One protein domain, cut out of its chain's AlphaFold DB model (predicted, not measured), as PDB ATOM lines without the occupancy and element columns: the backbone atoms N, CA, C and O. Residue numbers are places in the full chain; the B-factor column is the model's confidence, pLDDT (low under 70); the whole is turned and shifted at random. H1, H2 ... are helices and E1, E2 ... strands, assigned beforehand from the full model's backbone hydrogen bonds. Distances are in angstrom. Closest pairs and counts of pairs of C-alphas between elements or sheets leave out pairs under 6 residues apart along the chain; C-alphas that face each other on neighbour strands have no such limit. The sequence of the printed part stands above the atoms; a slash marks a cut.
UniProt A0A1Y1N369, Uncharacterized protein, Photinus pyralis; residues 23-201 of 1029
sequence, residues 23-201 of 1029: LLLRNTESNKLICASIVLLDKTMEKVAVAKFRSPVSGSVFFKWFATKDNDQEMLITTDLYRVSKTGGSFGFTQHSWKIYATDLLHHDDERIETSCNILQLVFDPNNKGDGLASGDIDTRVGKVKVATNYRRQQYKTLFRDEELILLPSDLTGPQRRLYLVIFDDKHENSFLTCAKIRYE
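Overview. This is residues 23 to 201 of the 1029 residues of an uncharacterized protein of Photinus pyralis (UniProt A0A1Y1N369). A sheet of seven strands curls like part of a barrel, open between its edge strands E7 and E9, with helix H2 and the short strand pair E6 and E8 partly filling the gap. The hairpin E1 and E2 lies well away from this body at the end of a link, and its tip, residues 27 to 32, sticks out. The printed part has 179 residues, with three named helices and eleven named strands in the order E1 E2 E3 E4 E5 E6 E7 H1 H2 E8 E9 H3 E10 E11; it is mostly strand, though under half of the residues are in named elements. The large sheet, in order E7 E10 E11 E3 E4 E5 E9, is all antiparallel. The whole is compact, with a radius of gyration of the C-alphas of 18.0 A, and spans 64 by 50 by 28 A.

Arrangement. Begin with E1, residues 23 to 26, and E2, residues 33 to 37, a hairpin with N 25 and O 34 at 2.8 A. E3, residues 46 to 53, E4, 57 to 67, and E5, 73 to 83, form a meander, each strand the antiparallel neighbour of the one before; look for N 49 and O 63 at 2.8 A, and N 62 and O 78 at 2.8 A. E6, residues 93 to 96, runs on into E7, 98 to 102, at 43 degrees. H1, residues 110 to 113, only grazes the large sheet and is too short for an O i to N i+4 pair; its one O i to N i+3 pair is within range. H2, residues 138 to 142, is on the sheet at a height of 6.4 A, over none of its strands; C-alphas 99 and 138 are its closest to E7, 5.5 A. E8, residues 145 to 148, pairs with E6 through N 94 and O 147, 2.9 A. E9, residues 158 to 162, pairs with E5 through N 77 and O 160, 2.9 A. H3, residues 169 to 173, is on the opposite face from H2. E10, residues 179 to 184, and E11, 192 to 200, are a hairpin, with N 181 and O 196 within hydrogen-bond range at 2.8 A; E7 and E10 are antiparallel neighbours, with N 101 and O 180 within hydrogen-bond range at 2.8 A, and so are E11 and E3, with N 50 and O 199 within hydrogen-bond range at 2.8 A. In H2 and H3 every O i to N i+4 pair is within hydrogen-bond range.

Along the chain. Find C-alpha 23 at (-33.748, -45.974, 56.275), where E1 begins. E5 runs 32.7 A from C-alpha 73 at (-40.433, -55.874, 38.007); E4 is 31.3 A long, E3 23.7 A. E11 runs 23.0 A and ends at C-alpha 200, (-23.885, -58.626, 34.173).

Size, cuts and confidence. The C-alphas farthest apart, of Glu 29 and Leu 106, are 65.3 A apart. The printed part has no cut; the link H1 to H2, residues 114 to 137, is long. The mean pLDDT of the printed part is 81.6, and it is under 70 in residues 41 to 45, 68 to 72, 86 to 91, 105 to 115 and 174 to 176.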
ATOM      1  N   LEU A  23     -33.223 -46.314  54.966       87.06
ATOM      2  CA  LEU A  23     -33.748 -45.974  56.275       87.06
ATOM      3  C   LEU A  23     -32.828 -44.923  56.901       87.06
ATOM      4  O   LEU A  23     -31.622 -45.139  56.990       87.06
ATOM      5  N   LEU A  24     -33.387 -43.805  57.353       88.75
ATOM      6  CA  LEU A  24     -32.676 -42.796  58.132       88.75
ATOM      7  C   LEU A  24     -33.305 -42.751  59.523       88.75
ATOM      8  O   LEU A  24     -34.465 -42.373  59.669       88.75
ATOM      9  N   LEU A  25     -32.548 -43.139  60.541       86.44
ATOM     10  CA  LEU A  25     -32.971 -43.052  61.931       86.44
ATOM     11  C   LEU A  25     -32.267 -41.869  62.582       86.44
ATOM     12  O   LEU A  25     -31.058 -41.687  62.445       86.44
ATOM     13  N   ARG A  26     -33.032 -41.074  63.322       88.94
ATOM     14  CA  ARG A  26     -32.523 -39.950  64.099       88.94
ATOM     15  C   ARG A  26     -32.687 -40.266  65.572       88.94
ATOM     16  O   ARG A  26     -33.800 -40.488  66.035       88.94
ATOM     17  N   ASN A  27     -31.586 -40.248  66.309       86.75
ATOM     18  CA  ASN A  27     -31.645 -40.233  67.758       86.75
ATOM     19  C   ASN A  27     -32.125 -38.842  68.196       86.75
ATOM     20  O   ASN A  27     -31.488 -37.833  67.889       86.75
ATOM     21  N   THR A  28     -33.270 -38.788  68.870       90.00
ATOM     22  CA  THR A  28     -33.937 -37.541  69.270       90.00
ATOM     23  C   THR A  28     -33.190 -36.782  70.363       90.00
ATOM     24  O   THR A  28     -33.299 -35.564  70.422       90.00
ATOM     25  N   GLU A  29     -32.406 -37.472  71.191       90.81
ATOM     26  CA  GLU A  29     -31.663 -36.874  72.307       90.81
ATOM     27  C   GLU A  29     -30.301 -36.332  71.864       90.81
ATOM     28  O   GLU A  29     -29.919 -35.215  72.197       90.81
ATOM     29  N   SER A  30     -29.564 -37.113  71.071       88.25
ATOM     30  CA  SER A  30     -28.209 -36.757  70.621       88.25
ATOM     31  C   SER A  30     -28.165 -36.087  69.248       88.25
ATOM     32  O   SER A  30     -27.087 -35.711  68.792       88.25
ATOM     33  N   ASN A  31     -29.306 -35.976  68.555       85.62
ATOM     34  CA  ASN A  31     -29.414 -35.545  67.154       85.62
ATOM     35  C   ASN A  31     -28.550 -36.341  66.159       85.62
ATOM     36  O   ASN A  31     -28.403 -35.936  65.006       85.62
ATOM     37  N   LYS A  32     -28.000 -37.490  66.566       84.00
ATOM     38  CA  LYS A  32     -27.217 -38.347  65.678       84.00
ATOM     39  C   LYS A  32     -28.126 -39.002  64.646       84.00
ATOM     40  O   LYS A  32     -29.196 -39.508  64.979       84.00
ATOM     41  N   LEU A  33     -27.669 -39.007  63.402       84.38
ATOM     42  CA  LEU A  33     -28.311 -39.697  62.294       84.38
ATOM     43  C   LEU A  33     -27.557 -40.997  62.024       84.38
ATOM     44  O   LEU A  33     -26.332 -40.993  61.934       84.38
ATOM     45  N   ILE A  34     -28.292 -42.092  61.881       82.31
ATOM     46  CA  ILE A  34     -27.777 -43.362  61.374       82.31
ATOM     47  C   ILE A  34     -28.595 -43.747  60.147       82.31
ATOM     48  O   ILE A  34     -29.811 -43.556  60.111       82.31
ATOM     49  N   CYS A  35     -27.930 -44.268  59.126       84.62
ATOM     50  CA  CYS A  35     -28.569 -44.697  57.891       84.62
ATOM     51  C   CYS A  35     -28.362 -46.196  57.666       84.62
ATOM     52  O   CYS A  35     -27.319 -46.742  58.023       84.62
ATOM     53  N   ALA A  36     -29.339 -46.849  57.046       80.50
ATOM     54  CA  ALA A  36     -29.251 -48.240  56.622       80.50
ATOM     55  C   ALA A  36     -29.850 -48.408  55.221       80.50
ATOM     56  O   ALA A  36     -30.822 -47.740  54.863       80.50
ATOM     57  N   SER A  37     -29.282 -49.309  54.427       79.88
ATOM     58  CA  SER A  37     -29.822 -49.658  53.111       79.88
ATOM     59  C   SER A  37     -30.886 -50.741  53.240       79.88
ATOM     60  O   SER A  37     -30.705 -51.708  53.981       79.88
ATOM     61  N   ILE A  38     -31.981 -50.599  52.496       80.44
ATOM     62  CA  ILE A  38     -32.991 -51.650  52.361       80.44
ATOM     63  C   ILE A  38     -32.518 -52.611  51.269       80.44
ATOM     64  O   ILE A  38     -32.188 -52.189  50.161       80.44
ATOM     65  N   VAL A  39     -32.462 -53.904  51.590       75.19
ATOM     66  CA  VAL A  39     -31.996 -54.961  50.681       75.19
ATOM     67  C   VAL A  39     -33.010 -56.097  50.610       75.19
ATOM     68  O   VAL A  39     -33.681 -56.405  51.596       75.19
ATOM     69  N   LEU A  40     -33.122 -56.727  49.440       76.31
ATOM     70  CA  LEU A  40     -33.985 -57.889  49.236       76.31
ATOM     71  C   LEU A  40     -33.355 -59.147  49.848       76.31
ATOM     72  O   LEU A  40     -32.184 -59.458  49.630       76.31
ATOM     73  N   LEU A  41     -34.157 -59.878  50.626       69.50
ATOM     74  CA  LEU A  41     -33.748 -61.112  51.302       69.50
ATOM     75  C   LEU A  41     -33.811 -62.326  50.365       69.50
ATOM     76  O   LEU A  41     -32.902 -63.159  50.400       69.50
ATOM     77  N   ASP A  42     -34.843 -62.409  49.509       67.44
ATOM     78  CA  ASP A  42     -34.855 -63.377  48.410       67.44
ATOM     79  C   ASP A  42     -33.956 -62.881  47.287       67.44
ATOM     80  O   ASP A  42     -34.221 -61.994  46.478       67.44
ATOM     81  N   LYS A  43     -32.829 -63.541  47.319       58.44
ATOM     82  CA  LYS A  43     -31.591 -63.233  46.672       58.44
ATOM     83  C   LYS A  43     -31.517 -63.778  45.242       58.44
ATOM     84  O   LYS A  43     -30.521 -63.522  44.568       58.44
ATOM     85  N   THR A  44     -32.508 -64.556  44.811       61.84
ATOM     86  CA  THR A  44     -32.655 -65.033  43.424       61.84
ATOM     87  C   THR A  44     -33.424 -64.046  42.550       61.84
ATOM     88  O   THR A  44     -33.346 -64.114  41.323       61.84
ATOM     89  N   MET A  45     -34.133 -63.110  43.186       67.56
ATOM     90  CA  MET A  45     -34.995 -62.154  42.507       67.56
ATOM     91  C   MET A  45     -34.252 -60.900  42.047       67.56
ATOM     92  O   MET A  45     -34.692 -60.296  41.079       67.56
ATOM     93  N   GLU A  46     -33.134 -60.527  42.680       80.50
ATOM     94  CA  GLU A  46     -32.382 -59.297  42.392       80.50
ATOM     95  C   GLU A  46     -31.134 -59.540  41.524       80.50
ATOM     96  O   GLU A  46     -30.356 -60.468  41.763       80.50
ATOM     97  N   LYS A  47     -30.936 -58.685  40.519       85.31
ATOM     98  CA  LYS A  47     -29.889 -58.763  39.493       85.31
ATOM     99  C   LYS A  47     -29.221 -57.404  39.311       85.31
ATOM    100  O   LYS A  47     -29.860 -56.366  39.485       85.31
ATOM    101  N   VAL A  48     -27.936 -57.416  38.949       88.12
ATOM    102  CA  VAL A  48     -27.150 -56.197  38.730       88.12
ATOM    103  C   VAL A  48     -26.322 -56.292  37.455       88.12
ATOM    104  O   VAL A  48     -25.787 -57.345  37.109       88.12
ATOM    105  N   ALA A  49     -26.209 -55.169  36.756       91.75
ATOM    106  CA  ALA A  49     -25.312 -54.983  35.634       91.75
ATOM    107  C   ALA A  49     -24.628 -53.615  35.715       91.75
ATOM    108  O   ALA A  49     -25.150 -52.672  36.309       91.75
ATOM    109  N   VAL A  50     -23.457 -53.490  35.098       92.62
ATOM    110  CA  VAL A  50     -22.658 -52.263  35.120       92.62
ATOM    111  C   VAL A  50     -22.145 -51.910  33.729       92.62
ATOM    112  O   VAL A  50     -21.672 -52.771  32.984       92.62
ATOM    113  N   ALA A  51     -22.195 -50.624  33.396       93.69
ATOM    114  CA  ALA A  51     -21.495 -50.025  32.267       93.69
ATOM    115  C   ALA A  51     -20.416 -49.072  32.803       93.69
ATOM    116  O   ALA A  51     -20.729 -48.055  33.424       93.69
ATOM    117  N   LYS A  52     -19.139 -49.416  32.598       90.56
ATOM    118  CA  LYS A  52     -17.987 -48.614  33.047       90.56
ATOM    119  C   LYS A  52     -17.401 -47.826  31.877       90.56
ATOM    120  O   LYS A  52     -16.923 -48.423  30.916       90.56
ATOM    121  N   PHE A  53     -17.382 -46.503  31.992       89.62
ATOM    122  CA  PHE A  53     -16.787 -45.598  31.008       89.62
ATOM    123  C   PHE A  53     -15.357 -45.231  31.417       89.62
ATOM    124  O   PHE A  53     -15.053 -45.115  32.608       89.62
ATOM    125  N   ARG A  54     -14.467 -45.059  30.432       84.81
ATOM    126  CA  ARG A  54     -13.044 -44.746  30.662       84.81
ATOM    127  C   ARG A  54     -12.619 -43.404  30.061       84.81
ATOM    128  O   ARG A  54     -11.883 -42.668  30.706       84.81
ATOM    129  N   SER A  55     -13.043 -43.097  28.836       83.75
ATOM    130  CA  SER A  55     -12.701 -41.865  28.113       83.75
ATOM    131  C   SER A  55     -13.667 -41.663  26.931       83.75
ATOM    132  O   SER A  55     -14.145 -42.662  26.389       83.75
ATOM    133  N   PRO A  56     -13.983 -40.420  26.503       85.12
ATOM    134  CA  PRO A  56     -13.663 -39.121  27.121       85.12
ATOM    135  C   PRO A  56     -14.504 -38.795  28.371       85.12
ATOM    136  O   PRO A  56     -14.221 -37.817  29.071       85.12
ATOM    137  N   VAL A  57     -15.525 -39.604  28.658       89.25
ATOM    138  CA  VAL A  57     -16.269 -39.620  29.925       89.25
ATOM    139  C   VAL A  57     -15.781 -40.815  30.739       89.25
ATOM    140  O   VAL A  57     -15.544 -41.888  30.186       89.25
ATOM    141  N   SER A  58     -15.616 -40.634  32.043       90.06
ATOM    142  CA  SER A  58     -15.262 -41.687  32.991       90.06
ATOM    143  C   SER A  58     -16.323 -41.785  34.077       90.06
ATOM    144  O   SER A  58     -16.993 -40.803  34.399       90.06
ATOM    145  N   GLY A  59     -16.482 -42.979  34.635       90.50
ATOM    146  CA  GLY A  59     -17.469 -43.257  35.667       90.50
ATOM    147  C   GLY A  59     -18.206 -44.562  35.417       90.50
ATOM    148  O   GLY A  59     -17.770 -45.399  34.626       90.50
ATOM    149  N   SER A  60     -19.300 -44.780  36.136       92.44
ATOM    150  CA  SER A  60     -20.066 -46.027  36.054       92.44
ATOM    151  C   SER A  60     -21.565 -45.768  36.087       92.44
ATOM    152  O   SER A  60     -22.043 -44.870  36.782       92.44
ATOM    153  N   VAL A  61     -22.294 -46.594  35.344       95.19
ATOM    154  CA  VAL A  61     -23.750 -46.692  35.398       95.19
ATOM    155  C   VAL A  61     -24.108 -48.091  35.872       95.19
ATOM    156  O   VAL A  61     -23.713 -49.073  35.243       95.19
ATOM    157  N   PHE A  62     -24.826 -48.179  36.985       93.19
ATOM    158  CA  PHE A  62     -25.294 -49.428  37.573       93.19
ATOM    159  C   PHE A  62     -26.777 -49.599  37.293       93.19
ATOM    160  O   PHE A  62     -27.566 -48.707  37.588       93.19
ATOM    161  N   PHE A  63     -27.136 -50.761  36.771       92.19
ATOM    162  CA  PHE A  63     -28.497 -51.222  36.560       92.19
ATOM    163  C   PHE A  63     -28.787 -52.264  37.626       92.19
ATOM    164  O   PHE A  63     -28.065 -53.256  37.720       92.19
ATOM    165  N   LYS A  64     -29.806 -52.042  38.444       88.88
ATOM    166  CA  LYS A  64     -30.181 -52.927  39.541       88.88
ATOM    167  C   LYS A  64     -31.682 -53.167  39.471       88.88
ATOM    168  O   LYS A  64     -32.442 -52.212  39.535       88.88
ATOM    169  N   TRP A  65     -32.104 -54.417  39.319       86.94
ATOM    170  CA  TRP A  65     -33.520 -54.747  39.172       86.94
ATOM    171  C   TRP A  65     -33.893 -56.008  39.922       86.94
ATOM    172  O   TRP A  65     -33.046 -56.874  40.154       86.94
ATOM    173  N   PHE A  66     -35.175 -56.131  40.255       81.94
ATOM    174  CA  PHE A  66     -35.740 -57.386  40.730       81.94
ATOM    175  C   PHE A  66     -36.876 -57.871  39.832       81.94
ATOM    176  O   PHE A  66     -37.490 -57.085  39.114       81.94
ATOM    177  N   ALA A  67     -37.147 -59.175  39.881       73.31
ATOM    178  CA  ALA A  67     -38.325 -59.773  39.267       73.31
ATOM    179  C   ALA A  67     -38.984 -60.760  40.230       73.31
ATOM    180  O   ALA A  67     -38.337 -61.705  40.687       73.31
ATOM    181  N   THR A  68     -40.264 -60.543  40.537       69.06
ATOM    182  CA  THR A  68     -41.063 -61.466  41.355       69.06
ATOM    183  C   THR A  68     -41.816 -62.476  40.489       69.06
ATOM    184  O   THR A  68     -41.904 -62.350  39.267       69.06
ATOM    185  N   LYS A  69     -42.378 -63.505  41.137       61.97
ATOM    186  CA  LYS A  69     -43.250 -64.494  40.480       61.97
ATOM    187  C   LYS A  69     -44.573 -63.892  39.989       61.97
ATOM    188  O   LYS A  69     -45.168 -64.453  39.076       61.97
ATOM    189  N   ASP A  70     -44.983 -62.760  40.558       59.28
ATOM    190  CA  ASP A  70     -46.228 -62.058  40.233       59.28
ATOM    191  C   ASP A  70     -46.047 -61.035  39.093       59.28
ATOM    192  O   ASP A  70     -46.892 -60.170  38.898       59.28
ATOM    193  N   ASN A  71     -44.948 -61.129  38.328       61.78
ATOM    194  CA  ASN A  71     -44.553 -60.202  37.258       61.78
ATOM    195  C   ASN A  71     -44.281 -58.748  37.692       61.78
ATOM    196  O   ASN A  71     -44.015 -57.918  36.824       61.78
ATOM    197  N   ASP A  72     -44.246 -58.439  38.993       63.16
ATOM    198  CA  ASP A  72     -43.729 -57.150  39.455       63.16
ATOM    199  C   ASP A  72     -42.218 -57.093  39.197       63.16
ATOM    200  O   ASP A  72     -41.436 -57.909  39.705       63.16
ATOM    201  N   GLN A  73     -41.817 -56.121  38.382       73.88
ATOM    202  CA  GLN A  73     -40.433 -55.874  38.007       73.88
ATOM    203  C   GLN A  73     -40.149 -54.386  38.080       73.88
ATOM    204  O   GLN A  73     -40.998 -53.560  37.759       73.88
ATOM    205  N   GLU A  74     -38.941 -54.046  38.504       81.62
ATOM    206  CA  GLU A  74     -38.555 -52.652  38.622       81.62
ATOM    207  C   GLU A  74     -37.048 -52.490  38.484       81.62
ATOM    208  O   GLU A  74     -36.287 -53.262  39.073       81.62
ATOM    209  N   MET A  75     -36.622 -51.473  37.731       87.69
ATOM    210  CA  MET A  75     -35.223 -51.152  37.480       87.69
ATOM    211  C   MET A  75     -34.829 -49.837  38.155       87.69
ATOM    212  O   MET A  75     -35.466 -48.794  38.005       87.69
ATOM    213  N   LEU A  76     -33.695 -49.876  38.841       89.38
ATOM    214  CA  LEU A  76     -32.989 -48.732  39.386       89.38
ATOM    215  C   LEU A  76     -31.703 -48.516  38.599       89.38
ATOM    216  O   LEU A  76     -30.874 -49.421  38.477       89.38
ATOM    217  N   ILE A  77     -31.512 -47.298  38.103       92.75
ATOM    218  CA  ILE A  77     -30.315 -46.917  37.355       92.75
ATOM    219  C   ILE A  77     -29.562 -45.859  38.152       92.75
ATOM    220  O   ILE A  77     -30.033 -44.738  38.323       92.75
ATOM    221  N   THR A  78     -28.382 -46.206  38.656       93.19
ATOM    222  CA  THR A  78     -27.506 -45.268  39.372       93.19
ATOM    223  C   THR A  78     -26.386 -44.814  38.453       93.19
ATOM    224  O   THR A  78     -25.682 -45.640  37.879       93.19
ATOM    225  N   THR A  79     -26.190 -43.506  38.335       94.56
ATOM    226  CA  THR A  79     -25.173 -42.902  37.465       94.56
ATOM    227  C   THR A  79     -24.181 -42.086  38.285       94.56
ATOM    228  O   THR A  79     -24.579 -41.324  39.168       94.56
ATOM    229  N   ASP A  80     -22.890 -42.243  37.994       93.12
ATOM    230  CA  ASP A  80     -21.817 -41.377  38.490       93.12
ATOM    231  C   ASP A  80     -20.795 -41.160  37.368       93.12
ATOM    232  O   ASP A  80     -19.983 -42.044  37.090       93.12
ATOM    233  N   LEU A  81     -20.892 -40.027  36.662       92.88
ATOM    234  CA  LEU A  81     -20.160 -39.758  35.419       92.88
ATOM    235  C   LEU A  81     -19.504 -38.375  35.432       92.88
ATOM    236  O   LEU A  81     -20.086 -37.387  35.888       92.88
ATOM    237  N   TYR A  82     -18.300 -38.285  34.872       90.19
ATOM    238  CA  TYR A  82     -17.540 -37.042  34.752       90.19
ATOM    239  C   TYR A  82     -16.656 -37.016  33.506       90.19
ATOM    240  O   TYR A  82     -16.235 -38.051  32.987       90.19
ATOM    241  N   ARG A  83     -16.352 -35.815  33.014       87.31
ATOM    242  CA  ARG A  83     -15.510 -35.615  31.832       87.31
ATOM    243  C   ARG A  83     -14.031 -35.686  32.199       87.31
ATOM    244  O   ARG A  83     -13.610 -35.123  33.205       87.31
ATOM    245  N   VAL A  84     -13.244 -36.364  31.367       80.25
ATOM    246  CA  VAL A  84     -11.790 -36.513  31.547       80.25
ATOM    247  C   VAL A  84     -11.008 -35.513  30.685       80.25
ATOM    248  O   VAL A  84      -9.924 -35.083  31.071       80.25
ATOM    249  N   SER A  85     -11.560 -35.100  29.540       70.62
ATOM    250  CA  SER A  85     -10.940 -34.127  28.629       70.62
ATOM    251  C   SER A  85     -11.247 -32.671  29.005       70.62
ATOM    252  O   SER A  85     -12.350 -32.348  29.455       70.62
ATOM    253  N   LYS A  86     -10.277 -31.764  28.799       61.72
ATOM    254  CA  LYS A  86     -10.464 -30.319  29.012       61.72
ATOM    255  C   LYS A  86     -11.461 -29.764  27.989       61.72
ATOM    256  O   LYS A  86     -11.123 -29.565  26.828       61.72
ATOM    257  N   THR A  87     -12.662 -29.415  28.437       54.53
ATOM    258  CA  THR A  87     -13.536 -28.480  27.714       54.53
ATOM    259  C   THR A  87     -13.997 -27.381  28.657       54.53
ATOM    260  O   THR A  87     -14.548 -27.667  29.719       54.53
ATOM    261  N   GLY A  88     -13.753 -26.128  28.270       50.81
ATOM    262  CA  GLY A  88     -14.123 -24.925  29.016       50.81
ATOM    263  C   GLY A  88     -15.632 -24.689  29.035       50.81
ATOM    264  O   GLY A  88     -16.135 -23.831  28.318       50.81
ATOM    265  N   GLY A  89     -16.357 -25.459  29.843       53.62
ATOM    266  CA  GLY A  89     -17.750 -25.182  30.181       53.62
ATOM    267  C   GLY A  89     -17.834 -24.251  31.391       53.62
ATOM    268  O   GLY A  89     -17.217 -24.519  32.418       53.62
ATOM    269  N   SER A  90     -18.620 -23.176  31.288       54.38
ATOM    270  CA  SER A  90     -18.908 -22.256  32.404       54.38
ATOM    271  C   SER A  90     -19.772 -22.889  33.511       54.38
ATOM    272  O   SER A  90     -19.879 -22.325  34.597       54.38
ATOM    273  N   PHE A  91     -20.401 -24.039  33.240       64.38
ATOM    274  CA  PHE A  91     -21.336 -24.733  34.132       64.38
ATOM    275  C   PHE A  91     -20.708 -25.998  34.754       64.38
ATOM    276  O   PHE A  91     -19.831 -26.633  34.166       64.38
ATOM    277  N   GLY A  92     -21.159 -26.376  35.959       80.25
ATOM    278  CA  GLY A  92     -20.610 -27.504  36.735       80.25
ATOM    279  C   GLY A  92     -20.868 -28.905  36.151       80.25
ATOM    280  O   GLY A  92     -20.210 -29.869  36.547       80.25
ATOM    281  N   PHE A  93     -21.788 -29.032  35.189       87.88
ATOM    282  CA  PHE A  93     -22.136 -30.281  34.504       87.88
ATOM    283  C   PHE A  93     -22.670 -30.021  33.090       87.88
ATOM    284  O   PHE A  93     -23.108 -28.912  32.783       87.88
ATOM    285  N   THR A  94     -22.670 -31.062  32.260       89.88
ATOM    286  CA  THR A  94     -23.359 -31.136  30.963       89.88
ATOM    287  C   THR A  94     -24.472 -32.185  31.019       89.88
ATOM    288  O   THR A  94     -24.426 -33.103  31.842       89.88
ATOM    289  N   GLN A  95     -25.504 -32.039  30.185       91.88
ATOM    290  CA  GLN A  95     -26.616 -32.993  30.085       91.88
ATOM    291  C   GLN A  95     -26.593 -33.683  28.729       91.88
ATOM    292  O   GLN A  95     -26.462 -33.019  27.705       91.88
ATOM    293  N   HIS A  96     -26.759 -35.000  28.732       93.44
ATOM    294  CA  HIS A  96     -26.621 -35.829  27.542       93.44
ATOM    295  C   HIS A  96     -27.819 -36.764  27.381       93.44
ATOM    296  O   HIS A  96     -28.334 -37.311  28.360       93.44
ATOM    297  N   SER A  97     -28.242 -36.962  26.134       93.88
ATOM    298  CA  SER A  97     -29.094 -38.096  25.773       93.88
ATOM    299  C   SER A  97     -28.296 -39.393  25.873       93.88
ATOM    300  O   SER A  97     -27.069 -39.397  25.728       93.88
ATOM    301  N   TRP A  98     -28.976 -40.491  26.180       93.81
ATOM    302  CA  TRP A  98     -28.344 -41.775  26.460       93.81
ATOM    303  C   TRP A  98     -29.306 -42.928  26.186       93.81
ATOM    304  O   TRP A  98     -30.475 -42.878  26.560       93.81
ATOM    305  N   LYS A  99     -28.809 -43.954  25.491       94.00
ATOM    306  CA  LYS A  99     -29.619 -45.064  24.970       94.00
ATOM    307  C   LYS A  99     -28.861 -46.384  25.033       94.00
ATOM    308  O   LYS A  99     -27.628 -46.389  25.005       94.00
ATOM    309  N   ILE A 100     -29.581 -47.503  25.084       92.56
ATOM    310  CA  ILE A 100     -28.997 -48.845  24.961       92.56
ATOM    311  C   ILE A 100     -29.053 -49.289  23.506       92.56
ATOM    312  O   ILE A 100     -30.124 -49.357  22.906       92.56
ATOM    313  N   TYR A 101     -27.893 -49.646  22.972       90.88
ATOM    314  CA  TYR A 101     -27.722 -50.233  21.653       90.88
ATOM    315  C   TYR A 101     -27.375 -51.715  21.757       90.88
ATOM    316  O   TYR A 101     -26.709 -52.145  22.700       90.88
ATOM    317  N   ALA A 102     -27.791 -52.485  20.759       87.31
ATOM    318  CA  ALA A 102     -27.416 -53.876  20.573       87.31
ATOM    319  C   ALA A 102     -26.479 -54.026  19.365       87.31
ATOM    320  O   ALA A 102     -26.596 -53.307  18.371       87.31
ATOM    321  N   THR A 103     -25.550 -54.977  19.439       81.94
ATOM    322  CA  THR A 103     -24.741 -55.378  18.279       81.94
ATOM    323  C   THR A 103     -25.562 -56.198  17.285       81.94
ATOM    324  O   THR A 103     -26.448 -56.956  17.686       81.94
ATOM    325  N   ASP A 104     -25.230 -56.102  15.995       70.38
ATOM    326  CA  ASP A 104     -25.783 -56.994  14.971       70.38
ATOM    327  C   ASP A 104     -25.217 -58.426  15.116       70.38
ATOM    328  O   ASP A 104     -24.072 -58.618  15.532       70.38
ATOM    329  N   LEU A 105     -26.017 -59.434  14.756       61.84
ATOM    330  CA  LEU A 105     -25.738 -60.874  14.876       61.84
ATOM    331  C   LEU A 105     -24.472 -61.313  14.119       61.84
ATOM    332  O   LEU A 105     -23.866 -62.321  14.478       61.84
ATOM    333  N   LEU A 106     -24.071 -60.568  13.083       56.12
ATOM    334  CA  LEU A 106     -22.922 -60.871  12.220       56.12
ATOM    335  C   LEU A 106     -21.600 -60.234  12.689       56.12
ATOM    336  O   LEU A 106     -20.546 -60.524  12.122       56.12
ATOM    337  N   HIS A 107     -21.620 -59.384  13.722       54.12
ATOM    338  CA  HIS A 107     -20.433 -58.684  14.216       54.12
ATOM    339  C   HIS A 107     -20.024 -59.185  15.608       54.12
ATOM    340  O   HIS A 107     -20.621 -58.839  16.623       54.12
ATOM    341  N   HIS A 108     -18.971 -60.006  15.658       52.25
ATOM    342  CA  HIS A 108     -18.405 -60.561  16.897       52.25
ATOM    343  C   HIS A 108     -17.183 -59.796  17.446       52.25
ATOM    344  O   HIS A 108     -16.679 -60.147  18.519       52.25
ATOM    345  N   ASP A 109     -16.746 -58.725  16.774       56.31
ATOM    346  CA  ASP A 109     -15.528 -57.974  17.110       56.31
ATOM    347  C   ASP A 109     -15.740 -56.999  18.290       56.31
ATOM    348  O   ASP A 109     -15.858 -55.786  18.102       56.31
ATOM    349  N   ASP A 110     -15.732 -57.511  19.531       54.94
ATOM    350  CA  ASP A 110     -15.724 -56.682  20.761       54.94
ATOM    351  C   ASP A 110     -14.565 -55.659  20.762       54.94
ATOM    352  O   ASP A 110     -14.690 -54.562  21.308       54.94
ATOM    353  N   GLU A 111     -13.454 -55.985  20.094       55.19
ATOM    354  CA  GLU A 111     -12.233 -55.171  20.038       55.19
ATOM    355  C   GLU A 111     -12.417 -53.834  19.296       55.19
ATOM    356  O   GLU A 111     -11.846 -52.810  19.687       55.19
ATOM    357  N   ARG A 112     -13.236 -53.807  18.234       56.00
ATOM    358  CA  ARG A 112     -13.491 -52.580  17.455       56.00
ATOM    359  C   ARG A 112     -14.525 -51.670  18.120       56.00
ATOM    360  O   ARG A 112     -14.481 -50.459  17.925       56.00
ATOM    361  N   ILE A 113     -15.431 -52.235  18.917       57.56
ATOM    362  CA  ILE A 113     -16.518 -51.484  19.563       57.56
ATOM    363  C   ILE A 113     -16.020 -50.775  20.828       57.56
ATOM    364  O   ILE A 113     -16.396 -49.632  21.070       57.56
ATOM    365  N   GLU A 114     -15.103 -51.382  21.597       56.88
ATOM    366  CA  GLU A 114     -14.455 -50.690  22.729       56.88
ATOM    367  C   GLU A 114     -13.581 -49.501  22.282       56.88
ATOM    368  O   GLU A 114     -13.312 -48.600  23.077       56.88
ATOM    369  N   THR A 115     -13.147 -49.476  21.018       58.88
ATOM    370  CA  THR A 115     -12.341 -48.385  20.448       58.88
ATOM    371  C   THR A 115     -13.168 -47.342  19.691       58.88
ATOM    372  O   THR A 115     -12.756 -46.182  19.635       58.88
ATOM    373  N   SER A 116     -14.330 -47.710  19.137       70.38
ATOM    374  CA  SER A 116     -15.236 -46.794  18.432       70.38
ATOM    375  C   SER A 116     -16.697 -47.250  18.497       70.38
ATOM    376  O   SER A 116     -17.063 -48.317  18.007       70.38
ATOM    377  N   CYS A 117     -17.564 -46.363  18.985       79.94
ATOM    378  CA  CYS A 117     -18.999 -46.613  19.136       79.94
ATOM    379  C   CYS A 117     -19.778 -46.617  17.812       79.94
ATOM    380  O   CYS A 117     -20.915 -47.067  17.782       79.94
ATOM    381  N   ASN A 118     -19.176 -46.151  16.712       77.19
ATOM    382  CA  ASN A 118     -19.852 -45.935  15.423       77.19
ATOM    383  C   ASN A 118     -20.390 -47.213  14.749       77.19
ATOM    384  O   ASN A 118     -21.120 -47.126  13.770       77.19
ATOM    385  N   ILE A 119     -20.006 -48.396  15.237       77.31
ATOM    386  CA  ILE A 119     -20.502 -49.692  14.740       77.31
ATOM    387  C   ILE A 119     -21.905 -49.996  15.299       77.31
ATOM    388  O   ILE A 119     -22.631 -50.820  14.749       77.31
ATOM    389  N   LEU A 120     -22.309 -49.333  16.387       83.12
ATOM    390  CA  LEU A 120     -23.623 -49.506  16.997       83.12
ATOM    391  C   LEU A 120     -24.682 -48.797  16.147       83.12
ATOM    392  O   LEU A 120     -24.647 -47.580  15.996       83.12
ATOM    393  N   GLN A 121     -25.618 -49.569  15.595       80.56
ATOM    394  CA  GLN A 121     -26.671 -49.056  14.706       80.56
ATOM    395  C   GLN A 121     -28.082 -49.332  15.228       80.56
ATOM    396  O   GLN A 121     -28.996 -48.564  14.952       80.56
ATOM    397  N   LEU A 122     -28.267 -50.410  15.993       86.88
ATOM    398  CA  LEU A 122     -29.580 -50.871  16.430       86.88
ATOM    399  C   LEU A 122     -29.825 -50.479  17.885       86.88
ATOM    400  O   LEU A 122     -29.111 -50.936  18.781       86.88
ATOM    401  N   VAL A 123     -30.851 -49.664  18.128       88.62
ATOM    402  CA  VAL A 123     -31.366 -49.430  19.484       88.62
ATOM    403  C   VAL A 123     -31.972 -50.737  20.001       88.62
ATOM    404  O   VAL A 123     -32.577 -51.503  19.251       88.62
ATOM    405  N   PHE A 124     -31.765 -51.039  21.280       88.62
ATOM    406  CA  PHE A 124     -32.275 -52.261  21.892       88.62
ATOM    407  C   PHE A 124     -33.808 -52.235  21.967       88.62
ATOM    408  O   PHE A 124     -34.384 -51.572  22.825       88.62
ATOM    409  N   ASP A 125     -34.462 -52.979  21.078       87.31
ATOM    410  CA  ASP A 125     -35.922 -53.065  21.005       87.31
ATOM    411  C   ASP A 125     -36.403 -54.524  20.893       87.31
ATOM    412  O   ASP A 125     -36.753 -54.994  19.808       87.31
ATOM    413  N   PRO A 126     -36.395 -55.298  21.995       83.69
ATOM    414  CA  PRO A 126     -36.807 -56.702  21.966       83.69
ATOM    415  C   PRO A 126     -38.294 -56.887  21.621       83.69
ATOM    416  O   PRO A 126     -38.671 -57.948  21.130       83.69
ATOM    417  N   ASN A 127     -39.124 -55.862  21.850       84.25
ATOM    418  CA  ASN A 127     -40.570 -55.897  21.617       84.25
ATOM    419  C   ASN A 127     -40.989 -55.231  20.296       84.25
ATOM    420  O   ASN A 127     -42.184 -55.176  20.009       84.25
ATOM    421  N   ASN A 128     -40.027 -54.745  19.505       82.69
ATOM    422  CA  ASN A 128     -40.249 -54.077  18.222       82.69
ATOM    423  C   ASN A 128     -41.285 -52.931  18.309       82.69
ATOM    424  O   ASN A 128     -42.175 -52.820  17.464       82.69
ATOM    425  N   LYS A 129     -41.200 -52.120  19.373       83.88
ATOM    426  CA  LYS A 129     -42.065 -50.953  19.620       83.88
ATOM    427  C   LYS A 129     -41.791 -49.794  18.646       83.88
ATOM    428  O   LYS A 129     -42.673 -48.956  18.464       83.88
ATOM    429  N   GLY A 130     -40.619 -49.760  18.009       80.06
ATOM    430  CA  GLY A 130     -40.214 -48.737  17.041       80.06
ATOM    431  C   GLY A 130     -39.446 -47.560  17.654       80.06
ATOM    432  O   GLY A 130     -39.292 -47.451  18.872       80.06
ATOM    433  N   ASP A 131     -38.948 -46.669  16.794       77.50
ATOM    434  CA  ASP A 131     -38.052 -45.568  17.173       77.50
ATOM    435  C   ASP A 131     -38.684 -44.601  18.188       77.50
ATOM    436  O   ASP A 131     -39.800 -44.112  18.005       77.50
ATOM    437  N   GLY A 132     -37.953 -44.288  19.262       78.06
ATOM    438  CA  GLY A 132     -38.405 -43.398  20.337       78.06
ATOM    439  C   GLY A 132     -39.278 -44.085  21.391       78.06
ATOM    440  O   GLY A 132     -39.496 -43.510  22.459       78.06
ATOM    441  N   LEU A 133     -39.747 -45.306  21.111       83.12
ATOM    442  CA  LEU A 133     -40.541 -46.155  22.002       83.12
ATOM    443  C   LEU A 133     -39.818 -47.463  22.355       83.12
ATOM    444  O   LEU A 133     -40.367 -48.292  23.088       83.12
ATOM    445  N   ALA A 134     -38.600 -47.665  21.848       85.50
ATOM    446  CA  ALA A 134     -37.820 -48.863  22.102       85.50
ATOM    447  C   ALA A 134     -37.443 -48.967  23.585       85.50
ATOM    448  O   ALA A 134     -37.203 -47.969  24.273       85.50
ATOM    449  N   SER A 135     -37.287 -50.194  24.089       85.94
ATOM    450  CA  SER A 135     -36.809 -50.411  25.463       85.94
ATOM    451  C   SER A 135     -35.458 -49.724  25.727       85.94
ATOM    452  O   SER A 135     -35.208 -49.265  26.840       85.94
ATOM    453  N   GLY A 136     -34.608 -49.589  24.709       87.25
ATOM    454  CA  GLY A 136     -33.316 -48.912  24.765       87.25
ATOM    455  C   GLY A 136     -33.365 -47.380  24.752       87.25
ATOM    456  O   GLY A 136     -32.344 -46.771  25.071       87.25
ATOM    457  N   ASP A 137     -34.502 -46.748  24.443       89.12
ATOM    458  CA  ASP A 137     -34.691 -45.289  24.517       89.12
ATOM    459  C   ASP A 137     -34.923 -44.851  25.976       89.12
ATOM    460  O   ASP A 137     -36.031 -44.532  26.396       89.12
ATOM    461  N   ILE A 138     -33.874 -44.919  26.800       90.88
ATOM    462  CA  ILE A 138     -33.972 -44.647  28.245       90.88
ATOM    463  C   ILE A 138     -34.191 -43.153  28.515       90.88
ATOM    464  O   ILE A 138     -34.938 -42.780  29.418       90.88
ATOM    465  N   ASP A 139     -33.543 -42.285  27.740       89.75
ATOM    466  CA  ASP A 139     -33.566 -40.838  27.947       89.75
ATOM    467  C   ASP A 139     -34.954 -40.213  27.795       89.75
ATOM    468  O   ASP A 139     -35.265 -39.258  28.509       89.75
ATOM    469  N   THR A 140     -35.800 -40.760  26.921       88.88
ATOM    470  CA  THR A 140     -37.191 -40.311  26.757       88.88
ATOM    471  C   THR A 140     -38.054 -40.664  27.969       88.88
ATOM    472  O   THR A 140     -38.965 -39.905  28.294       88.88
ATOM    473  N   ARG A 141     -37.747 -41.767  28.668       88.44
ATOM    474  CA  ARG A 141     -38.500 -42.236  29.843       88.44
ATOM    475  C   ARG A 141     -38.027 -41.618  31.153       88.44
ATOM    476  O   ARG A 141     -38.837 -41.099  31.911       88.44
ATOM    477  N   VAL A 142     -36.724 -41.667  31.433       90.38
ATOM    478  CA  VAL A 142     -36.171 -41.243  32.739       90.38
ATOM    479  C   VAL A 142     -35.452 -39.889  32.692       90.38
ATOM    480  O   VAL A 142     -35.035 -39.373  33.730       90.38
ATOM    481  N   GLY A 143     -35.306 -39.294  31.505       92.19
ATOM    482  CA  GLY A 143     -34.644 -38.008  31.284       92.19
ATOM    483  C   GLY A 143     -33.152 -38.107  30.934       92.19
ATOM    484  O   GLY A 143     -32.541 -39.176  30.934       92.19
ATOM    485  N   LYS A 144     -32.541 -36.953  30.627       93.50
ATOM    486  CA  LYS A 144     -31.117 -36.830  30.250       93.50
ATOM    487  C   LYS A 144     -30.174 -37.097  31.436       93.50
ATOM    488  O   LYS A 144     -30.438 -36.669  32.563       93.50
ATOM    489  N   VAL A 145     -29.020 -37.717  31.172       94.12
ATOM    490  CA  VAL A 145     -27.983 -37.992  32.183       94.12
ATOM    491  C   VAL A 145     -27.057 -36.790  32.380       94.12
ATOM    492  O   VAL A 145     -26.739 -36.073  31.430       94.12
ATOM    493  N   LYS A 146     -26.611 -36.556  33.620       93.25
ATOM    494  CA  LYS A 146     -25.658 -35.489  33.963       93.25
ATOM    495  C   LYS A 146     -24.226 -36.023  33.965       93.25
ATOM    496  O   LYS A 146     -23.955 -37.057  34.567       93.25
ATOM    497  N   VAL A 147     -23.308 -35.281  33.352       91.69
ATOM    498  CA  VAL A 147     -21.866 -35.559  33.366       91.69
ATOM    499  C   VAL A 147     -21.148 -34.371  34.000       91.69
ATOM    500  O   VAL A 147     -21.245 -33.244  33.514       91.69
ATOM    501  N   ALA A 148     -20.437 -34.597  35.105       89.56
ATOM    502  CA  ALA A 148     -19.726 -33.529  35.807       89.56
ATOM    503  C   ALA A 148     -18.560 -32.987  34.963       89.56
ATOM    504  O   ALA A 148     -17.766 -33.761  34.424       89.56
ATOM    505  N   THR A 149     -18.398 -31.661  34.893       84.38
ATOM    506  CA  THR A 149     -17.243 -31.042  34.211       84.38
ATOM    507  C   THR A 149     -15.993 -31.046  35.089       84.38
ATOM    508  O   THR A 149     -14.877 -31.125  34.581       84.38
ATOM    509  N   ASN A 150     -16.165 -30.996  36.416       79.06
ATOM    510  CA  ASN A 150     -15.089 -31.143  37.394       79.06
ATOM    511  C   ASN A 150     -15.564 -31.933  38.621       79.06
ATOM    512  O   ASN A 150     -16.166 -31.377  39.544       79.06
ATOM    513  N   TYR A 151     -15.206 -33.216  38.653       81.31
ATOM    514  CA  TYR A 151     -15.625 -34.163  39.691       81.31
ATOM    515  C   TYR A 151     -15.209 -33.778  41.119       81.31
ATOM    516  O   TYR A 151     -15.880 -34.141  42.081       81.31
ATOM    517  N   ARG A 152     -14.106 -33.036  41.289       77.38
ATOM    518  CA  ARG A 152     -13.638 -32.619  42.622       77.38
ATOM    519  C   ARG A 152     -14.404 -31.428  43.178       77.38
ATOM    520  O   ARG A 152     -14.430 -31.247  44.389       77.38
ATOM    521  N   ARG A 153     -14.984 -30.599  42.308       80.19
ATOM    522  CA  ARG A 153     -15.801 -29.456  42.731       80.19
ATOM    523  C   ARG A 153     -17.232 -29.882  43.017       80.19
ATOM    524  O   ARG A 153     -17.772 -29.510  44.051       80.19
ATOM    525  N   GLN A 154     -17.838 -30.631  42.097       83.25
ATOM    526  CA  GLN A 154     -19.225 -31.076  42.198       83.25
ATOM    527  C   GLN A 154     -19.370 -32.486  41.620       83.25
ATOM    528  O   GLN A 154     -18.938 -32.758  40.500       83.25
ATOM    529  N   GLN A 155     -20.004 -33.367  42.392       86.44
ATOM    530  CA  GLN A 155     -20.365 -34.723  41.985       86.44
ATOM    531  C   GLN A 155     -21.869 -34.782  41.719       86.44
ATOM    532  O   GLN A 155     -22.657 -34.245  42.497       86.44
ATOM    533  N   TYR A 156     -22.267 -35.452  40.639       87.81
ATOM    534  CA  TYR A 156     -23.666 -35.571  40.222       87.81
ATOM    535  C   TYR A 156     -24.100 -37.035  40.215       87.81
ATOM    536  O   TYR A 156     -24.381 -37.607  39.165       87.81
ATOM    537  N   LYS A 157     -24.163 -37.640  41.405       90.00
ATOM    538  CA  LYS A 157     -24.721 -38.985  41.570       90.00
ATOM    539  C   LYS A 157     -26.237 -38.919  41.441       90.00
ATOM    540  O   LYS A 157     -26.883 -38.224  42.223       90.00
ATOM    541  N   THR A 158     -26.790 -39.617  40.456       91.44
ATOM    542  CA  THR A 158     -28.230 -39.569  40.158       91.44
ATOM    543  C   THR A 158     -28.811 -40.978  40.145       91.44
ATOM    544  O   THR A 158     -28.211 -41.878  39.558       91.44
ATOM    545  N   LEU A 159     -29.964 -41.151  40.795       90.44
ATOM    546  CA  LEU A 159     -30.751 -42.383  40.800       90.44
ATOM    547  C   LEU A 159     -31.994 -42.174  39.931       90.44
ATOM    548  O   LEU A 159     -32.762 -41.244  40.171       90.44
ATOM    549  N   PHE A 160     -32.186 -43.052  38.956       91.06
ATOM    550  CA  PHE A 160     -33.362 -43.108  38.097       91.06
ATOM    551  C   PHE A 160     -34.145 -44.389  38.373       91.06
ATOM    552  O   PHE A 160     -33.566 -45.404  38.769       91.06
ATOM    553  N   ARG A 161     -35.454 -44.332  38.136       88.12
ATOM    554  CA  ARG A 161     -36.375 -45.461  38.241       88.12
ATOM    555  C   ARG A 161     -37.011 -45.682  36.876       88.12
ATOM    556  O   ARG A 161     -37.506 -44.722  36.293       88.12
ATOM    557  N   ASP A 162     -36.956 -46.907  36.375       87.25
ATOM    558  CA  ASP A 162     -37.545 -47.305  35.095       87.25
ATOM    559  C   ASP A 162     -38.410 -48.551  35.327       87.25
ATOM    560  O   ASP A 162     -37.932 -49.562  35.846       87.25
ATOM    561  N   GLU A 163     -39.694 -48.459  34.996       80.00
ATOM    562  CA  GLU A 163     -40.660 -49.553  35.164       80.00
ATOM    563  C   GLU A 163     -40.771 -50.424  33.897       80.00
ATOM    564  O   GLU A 163     -41.305 -51.528  33.952       80.00
ATOM    565  N   GLU A 164     -40.238 -49.967  32.756       79.56
ATOM    566  CA  GLU A 164     -40.369 -50.652  31.461       79.56
ATOM    567  C   GLU A 164     -39.095 -51.376  31.007       79.56
ATOM    568  O   GLU A 164     -39.161 -52.292  30.179       79.56
ATOM    569  N   LEU A 165     -37.918 -50.960  31.485       84.31
ATOM    570  CA  LEU A 165     -36.652 -51.545  31.046       84.31
ATOM    571  C   LEU A 165     -36.438 -52.946  31.631       84.31
ATOM    572  O   LEU A 165     -36.133 -53.110  32.813       84.31
ATOM    573  N   ILE A 166     -36.466 -53.953  30.758       77.75
ATOM    574  CA  ILE A 166     -36.157 -55.342  31.101       77.75
ATOM    575  C   ILE A 166     -34.807 -55.719  30.492       77.75
ATOM    576  O   ILE A 166     -34.631 -55.707  29.275       77.75
ATOM    577  N   LEU A 167     -33.857 -56.089  31.351       80.25
ATOM    578  CA  LEU A 167     -32.582 -56.682  30.953       80.25
ATOM    579  C   LEU A 167     -32.562 -58.138  31.420       80.25
ATOM    580  O   LEU A 167     -32.480 -58.417  32.621       80.25
ATOM    581  N   LEU A 168     -32.645 -59.097  30.497       75.44
ATOM    582  CA  LEU A 168     -32.497 -60.501  30.871       75.44
ATOM    583  C   LEU A 168     -31.005 -60.825  31.018       75.44
ATOM    584  O   LEU A 168     -30.196 -60.396  30.195       75.44
ATOM    585  N   PRO A 169     -30.591 -61.627  32.020       74.06
ATOM    586  CA  PRO A 169     -29.204 -62.082  32.109       74.06
ATOM    587  C   PRO A 169     -28.719 -62.759  30.823       74.06
ATOM    588  O   PRO A 169     -27.566 -62.575  30.442       74.06
ATOM    589  N   SER A 170     -29.595 -63.489  30.123       72.31
ATOM    590  CA  SER A 170     -29.302 -64.099  28.820       72.31
ATOM    591  C   SER A 170     -28.922 -63.075  27.751       72.31
ATOM    592  O   SER A 170     -28.055 -63.368  26.937       72.31
ATOM    593  N   ASP A 171     -29.490 -61.869  27.785       74.31
ATOM    594  CA  ASP A 171     -29.177 -60.793  26.833       74.31
ATOM    595  C   ASP A 171     -27.814 -60.150  27.132       74.31
ATOM    596  O   ASP A 171     -27.163 -59.593  26.254       74.31
ATOM    597  N   LEU A 172     -27.359 -60.240  28.385       78.25
ATOM    598  CA  LEU A 172     -26.083 -59.681  28.843       78.25
ATOM    599  C   LEU A 172     -24.921 -60.683  28.787       78.25
ATOM    600  O   LEU A 172     -23.758 -60.285  28.731       78.25
ATOM    601  N   THR A 173     -25.233 -61.979  28.841       71.38
ATOM    602  CA  THR A 173     -24.259 -63.087  28.895       71.38
ATOM    603  C   THR A 173     -24.242 -63.947  27.635       71.38
ATOM    604  O   THR A 173     -23.292 -64.700  27.420       71.38
ATOM    605  N   GLY A 174     -25.271 -63.842  26.795       65.12
ATOM    606  CA  GLY A 174     -25.427 -64.633  25.584       65.12
ATOM    607  C   GLY A 174     -24.445 -64.242  24.470       65.12
ATOM    608  O   GLY A 174     -23.979 -63.102  24.404       65.12
ATOM    609  N   PRO A 175     -24.133 -65.171  23.549       64.50
ATOM    610  CA  PRO A 175     -23.168 -64.928  22.476       64.50
ATOM    611  C   PRO A 175     -23.728 -64.108  21.300       64.50
ATOM    612  O   PRO A 175     -22.947 -63.623  20.489       64.50
ATOM    613  N   GLN A 176     -25.056 -63.974  21.175       65.31
ATOM    614  CA  GLN A 176     -25.691 -63.480  19.945       65.31
ATOM    615  C   GLN A 176     -25.762 -61.954  19.822       65.31
ATOM    616  O   GLN A 176     -25.425 -61.414  18.773       65.31
ATOM    617  N   ARG A 177     -26.210 -61.252  20.867       74.81
ATOM    618  CA  ARG A 177     -26.338 -59.788  20.876       74.81
ATOM    619  C   ARG A 177     -25.755 -59.253  22.169       74.81
ATOM    620  O   ARG A 177     -26.085 -59.752  23.238       74.81
ATOM    621  N   ARG A 178     -24.878 -58.256  22.074       82.56
ATOM    622  CA  ARG A 178     -24.255 -57.595  23.226       82.56
ATOM    623  C   ARG A 178     -24.841 -56.200  23.375       82.56
ATOM    624  O   ARG A 178     -25.005 -55.498  22.380       82.56
ATOM    625  N   LEU A 179     -25.127 -55.803  24.613       88.56
ATOM    626  CA  LEU A 179     -25.724 -54.505  24.921       88.56
ATOM    627  C   LEU A 179     -24.660 -53.479  25.319       88.56
ATOM    628  O   LEU A 179     -23.761 -53.759  26.116       88.56
ATOM    629  N   TYR A 180     -24.789 -52.273  24.778       91.06
ATOM    630  CA  TYR A 180     -23.909 -51.138  25.023       91.06
ATOM    631  C   TYR A 180     -24.742 -49.926  25.423       91.06
ATOM    632  O   TYR A 180     -25.719 -49.590  24.761       91.06
ATOM    633  N   LEU A 181     -24.339 -49.245  26.490       94.00
ATOM    634  CA  LEU A 181     -24.891 -47.951  26.856       94.00
ATOM    635  C   LEU A 181     -24.126 -46.866  26.102       94.00
ATOM    636  O   LEU A 181     -22.904 -46.783  26.229       94.00
ATOM    637  N   VAL A 182     -24.836 -46.040  25.343       93.81
ATOM    638  CA  VAL A 182     -24.283 -44.948  24.540       93.81
ATOM    639  C   VAL A 182     -24.699 -43.618  25.149       93.81
ATOM    640  O   VAL A 182     -25.865 -43.430  25.484       93.81
ATOM    641  N   ILE A 183     -23.748 -42.698  25.278       93.31
ATOM    642  CA  ILE A 183     -23.970 -41.306  25.676       93.31
ATOM    643  C   ILE A 183     -23.721 -40.441  24.442       93.31
ATOM    644  O   ILE A 183     -22.691 -40.591  23.784       93.31
ATOM    645  N   PHE A 184     -24.652 -39.545  24.132       92.44
ATOM    646  CA  PHE A 184     -24.599 -38.667  22.962       92.44
ATOM    647  C   PHE A 184     -23.893 -37.347  23.269       92.44
ATOM    648  O   PHE A 184     -23.811 -36.931  24.424       92.44
ATOM    649  N   ASP A 185     -23.361 -36.686  22.245       89.88
ATOM    650  CA  ASP A 185     -22.771 -35.350  22.370       89.88
ATOM    651  C   ASP A 185     -23.847 -34.312  22.731       89.88
ATOM    652  O   ASP A 185     -24.986 -34.392  22.275       89.88
ATOM    653  N   ASP A 186     -23.503 -33.346  23.585       85.94
ATOM    654  CA  ASP A 186     -24.444 -32.321  24.058       85.94
ATOM    655  C   ASP A 186     -24.785 -31.280  22.984       85.94
ATOM    656  O   ASP A 186     -25.829 -30.636  23.069       85.94
ATOM    657  N   LYS A 187     -23.920 -31.106  21.978       85.69
ATOM    658  CA  LYS A 187     -24.116 -30.147  20.881       85.69
ATOM    659  C   LYS A 187     -24.629 -30.814  19.611       85.69
ATOM    660  O   LYS A 187     -25.339 -30.175  18.840       85.69
ATOM    661  N   HIS A 188     -24.267 -32.076  19.392       85.81
ATOM    662  CA  HIS A 188     -24.674 -32.862  18.231       85.81
ATOM    663  C   HIS A 188     -25.445 -34.102  18.687       85.81
ATOM    664  O   HIS A 188     -24.860 -35.168  18.868       85.81
ATOM    665  N   GLU A 189     -26.769 -33.987  18.821       78.38
ATOM    666  CA  GLU A 189     -27.622 -35.044  19.394       78.38
ATOM    667  C   GLU A 189     -27.612 -36.373  18.606       78.38
ATOM    668  O   GLU A 189     -27.984 -37.402  19.155       78.38
ATOM    669  N   ASN A 190     -27.116 -36.386  17.360       81.44
ATOM    670  CA  ASN A 190     -26.947 -37.601  16.545       81.44
ATOM    671  C   ASN A 190     -25.536 -38.214  16.622       81.44
ATOM    672  O   ASN A 190     -25.281 -39.251  16.014       81.44
ATOM    673  N   SER A 191     -24.599 -37.574  17.324       89.50
ATOM    674  CA  SER A 191     -23.220 -38.045  17.458       89.50
ATOM    675  C   SER A 191     -23.024 -38.762  18.786       89.50
ATOM    676  O   SER A 191     -23.397 -38.253  19.843       89.50
ATOM    677  N   PHE A 192     -22.360 -39.916  18.760       90.50
ATOM    678  CA  PHE A 192     -21.965 -40.608  19.983       90.50
ATOM    679  C   PHE A 192     -20.779 -39.888  20.631       90.50
ATOM    680  O   PHE A 192     -19.755 -39.657  19.990       90.50
ATOM    681  N   LEU A 193     -20.903 -39.553  21.915       88.88
ATOM    682  CA  LEU A 193     -19.799 -39.043  22.728       88.88
ATOM    683  C   LEU A 193     -18.933 -40.196  23.244       88.88
ATOM    684  O   LEU A 193     -17.704 -40.119  23.228       88.88
ATOM    685  N   THR A 194     -19.571 -41.252  23.753       90.00
ATOM    686  CA  THR A 194     -18.902 -42.454  24.266       90.00
ATOM    687  C   THR A 194     -19.893 -43.608  24.412       90.00
ATOM    688  O   THR A 194     -21.107 -43.403  24.412       90.00
ATOM    689  N   CYS A 195     -19.383 -44.820  24.585       91.31
ATOM    690  CA  CYS A 195     -20.179 -46.007  24.847       91.31
ATOM    691  C   CYS A 195     -19.435 -46.962  25.782       91.31
ATOM    692  O   CYS A 195     -18.205 -46.962  25.851       91.31
ATOM    693  N   ALA A 196     -20.188 -47.787  26.502       90.69
ATOM    694  CA  ALA A 196     -19.648 -48.826  27.365       90.69
ATOM    695  C   ALA A 196     -20.533 -50.072  27.323       90.69
ATOM    696  O   ALA A 196     -21.758 -49.981  27.375       90.69
ATOM    697  N   LYS A 197     -19.905 -51.250  27.262       89.06
ATOM    698  CA  LYS A 197     -20.609 -52.536  27.322       89.06
ATOM    699  C   LYS A 197     -21.327 -52.671  28.664       89.06
ATOM    700  O   LYS A 197     -20.691 -52.501  29.706       89.06
ATOM    701  N   ILE A 198     -22.610 -53.018  28.636       90.94
ATOM    702  CA  ILE A 198     -23.384 -53.361  29.830       90.94
ATOM    703  C   ILE A 198     -23.047 -54.808  30.180       90.94
ATOM    704  O   ILE A 198     -23.256 -55.716  29.376       90.94
ATOM    705  N   ARG A 199     -22.474 -55.028  31.361       88.44
ATOM    706  CA  ARG A 199     -22.013 -56.349  31.806       88.44
ATOM    707  C   ARG A 199     -22.801 -56.781  33.019       88.44
ATOM    708  O   ARG A 199     -22.911 -56.016  33.970       88.44
ATOM    709  N   TYR A 200     -23.299 -58.009  32.992       88.44
ATOM    710  CA  TYR A 200     -23.885 -58.626  34.173       88.44
ATOM    711  C   TYR A 200     -22.822 -58.761  35.274       88.44
ATOM    712  O   TYR A 200     -21.722 -59.252  35.013       88.44
ATOM    713  N   GLU A 201     -23.130 -58.301  36.485       86.44
ATOM    714  CA  GLU A 201     -22.225 -58.391  37.632       86.44
ATOM    715  C   GLU A 201     -22.484 -59.710  38.366       86.44
ATOM    716  O   GLU A 201     -23.555 -59.946  38.926       86.44
TER     717      GLU A 201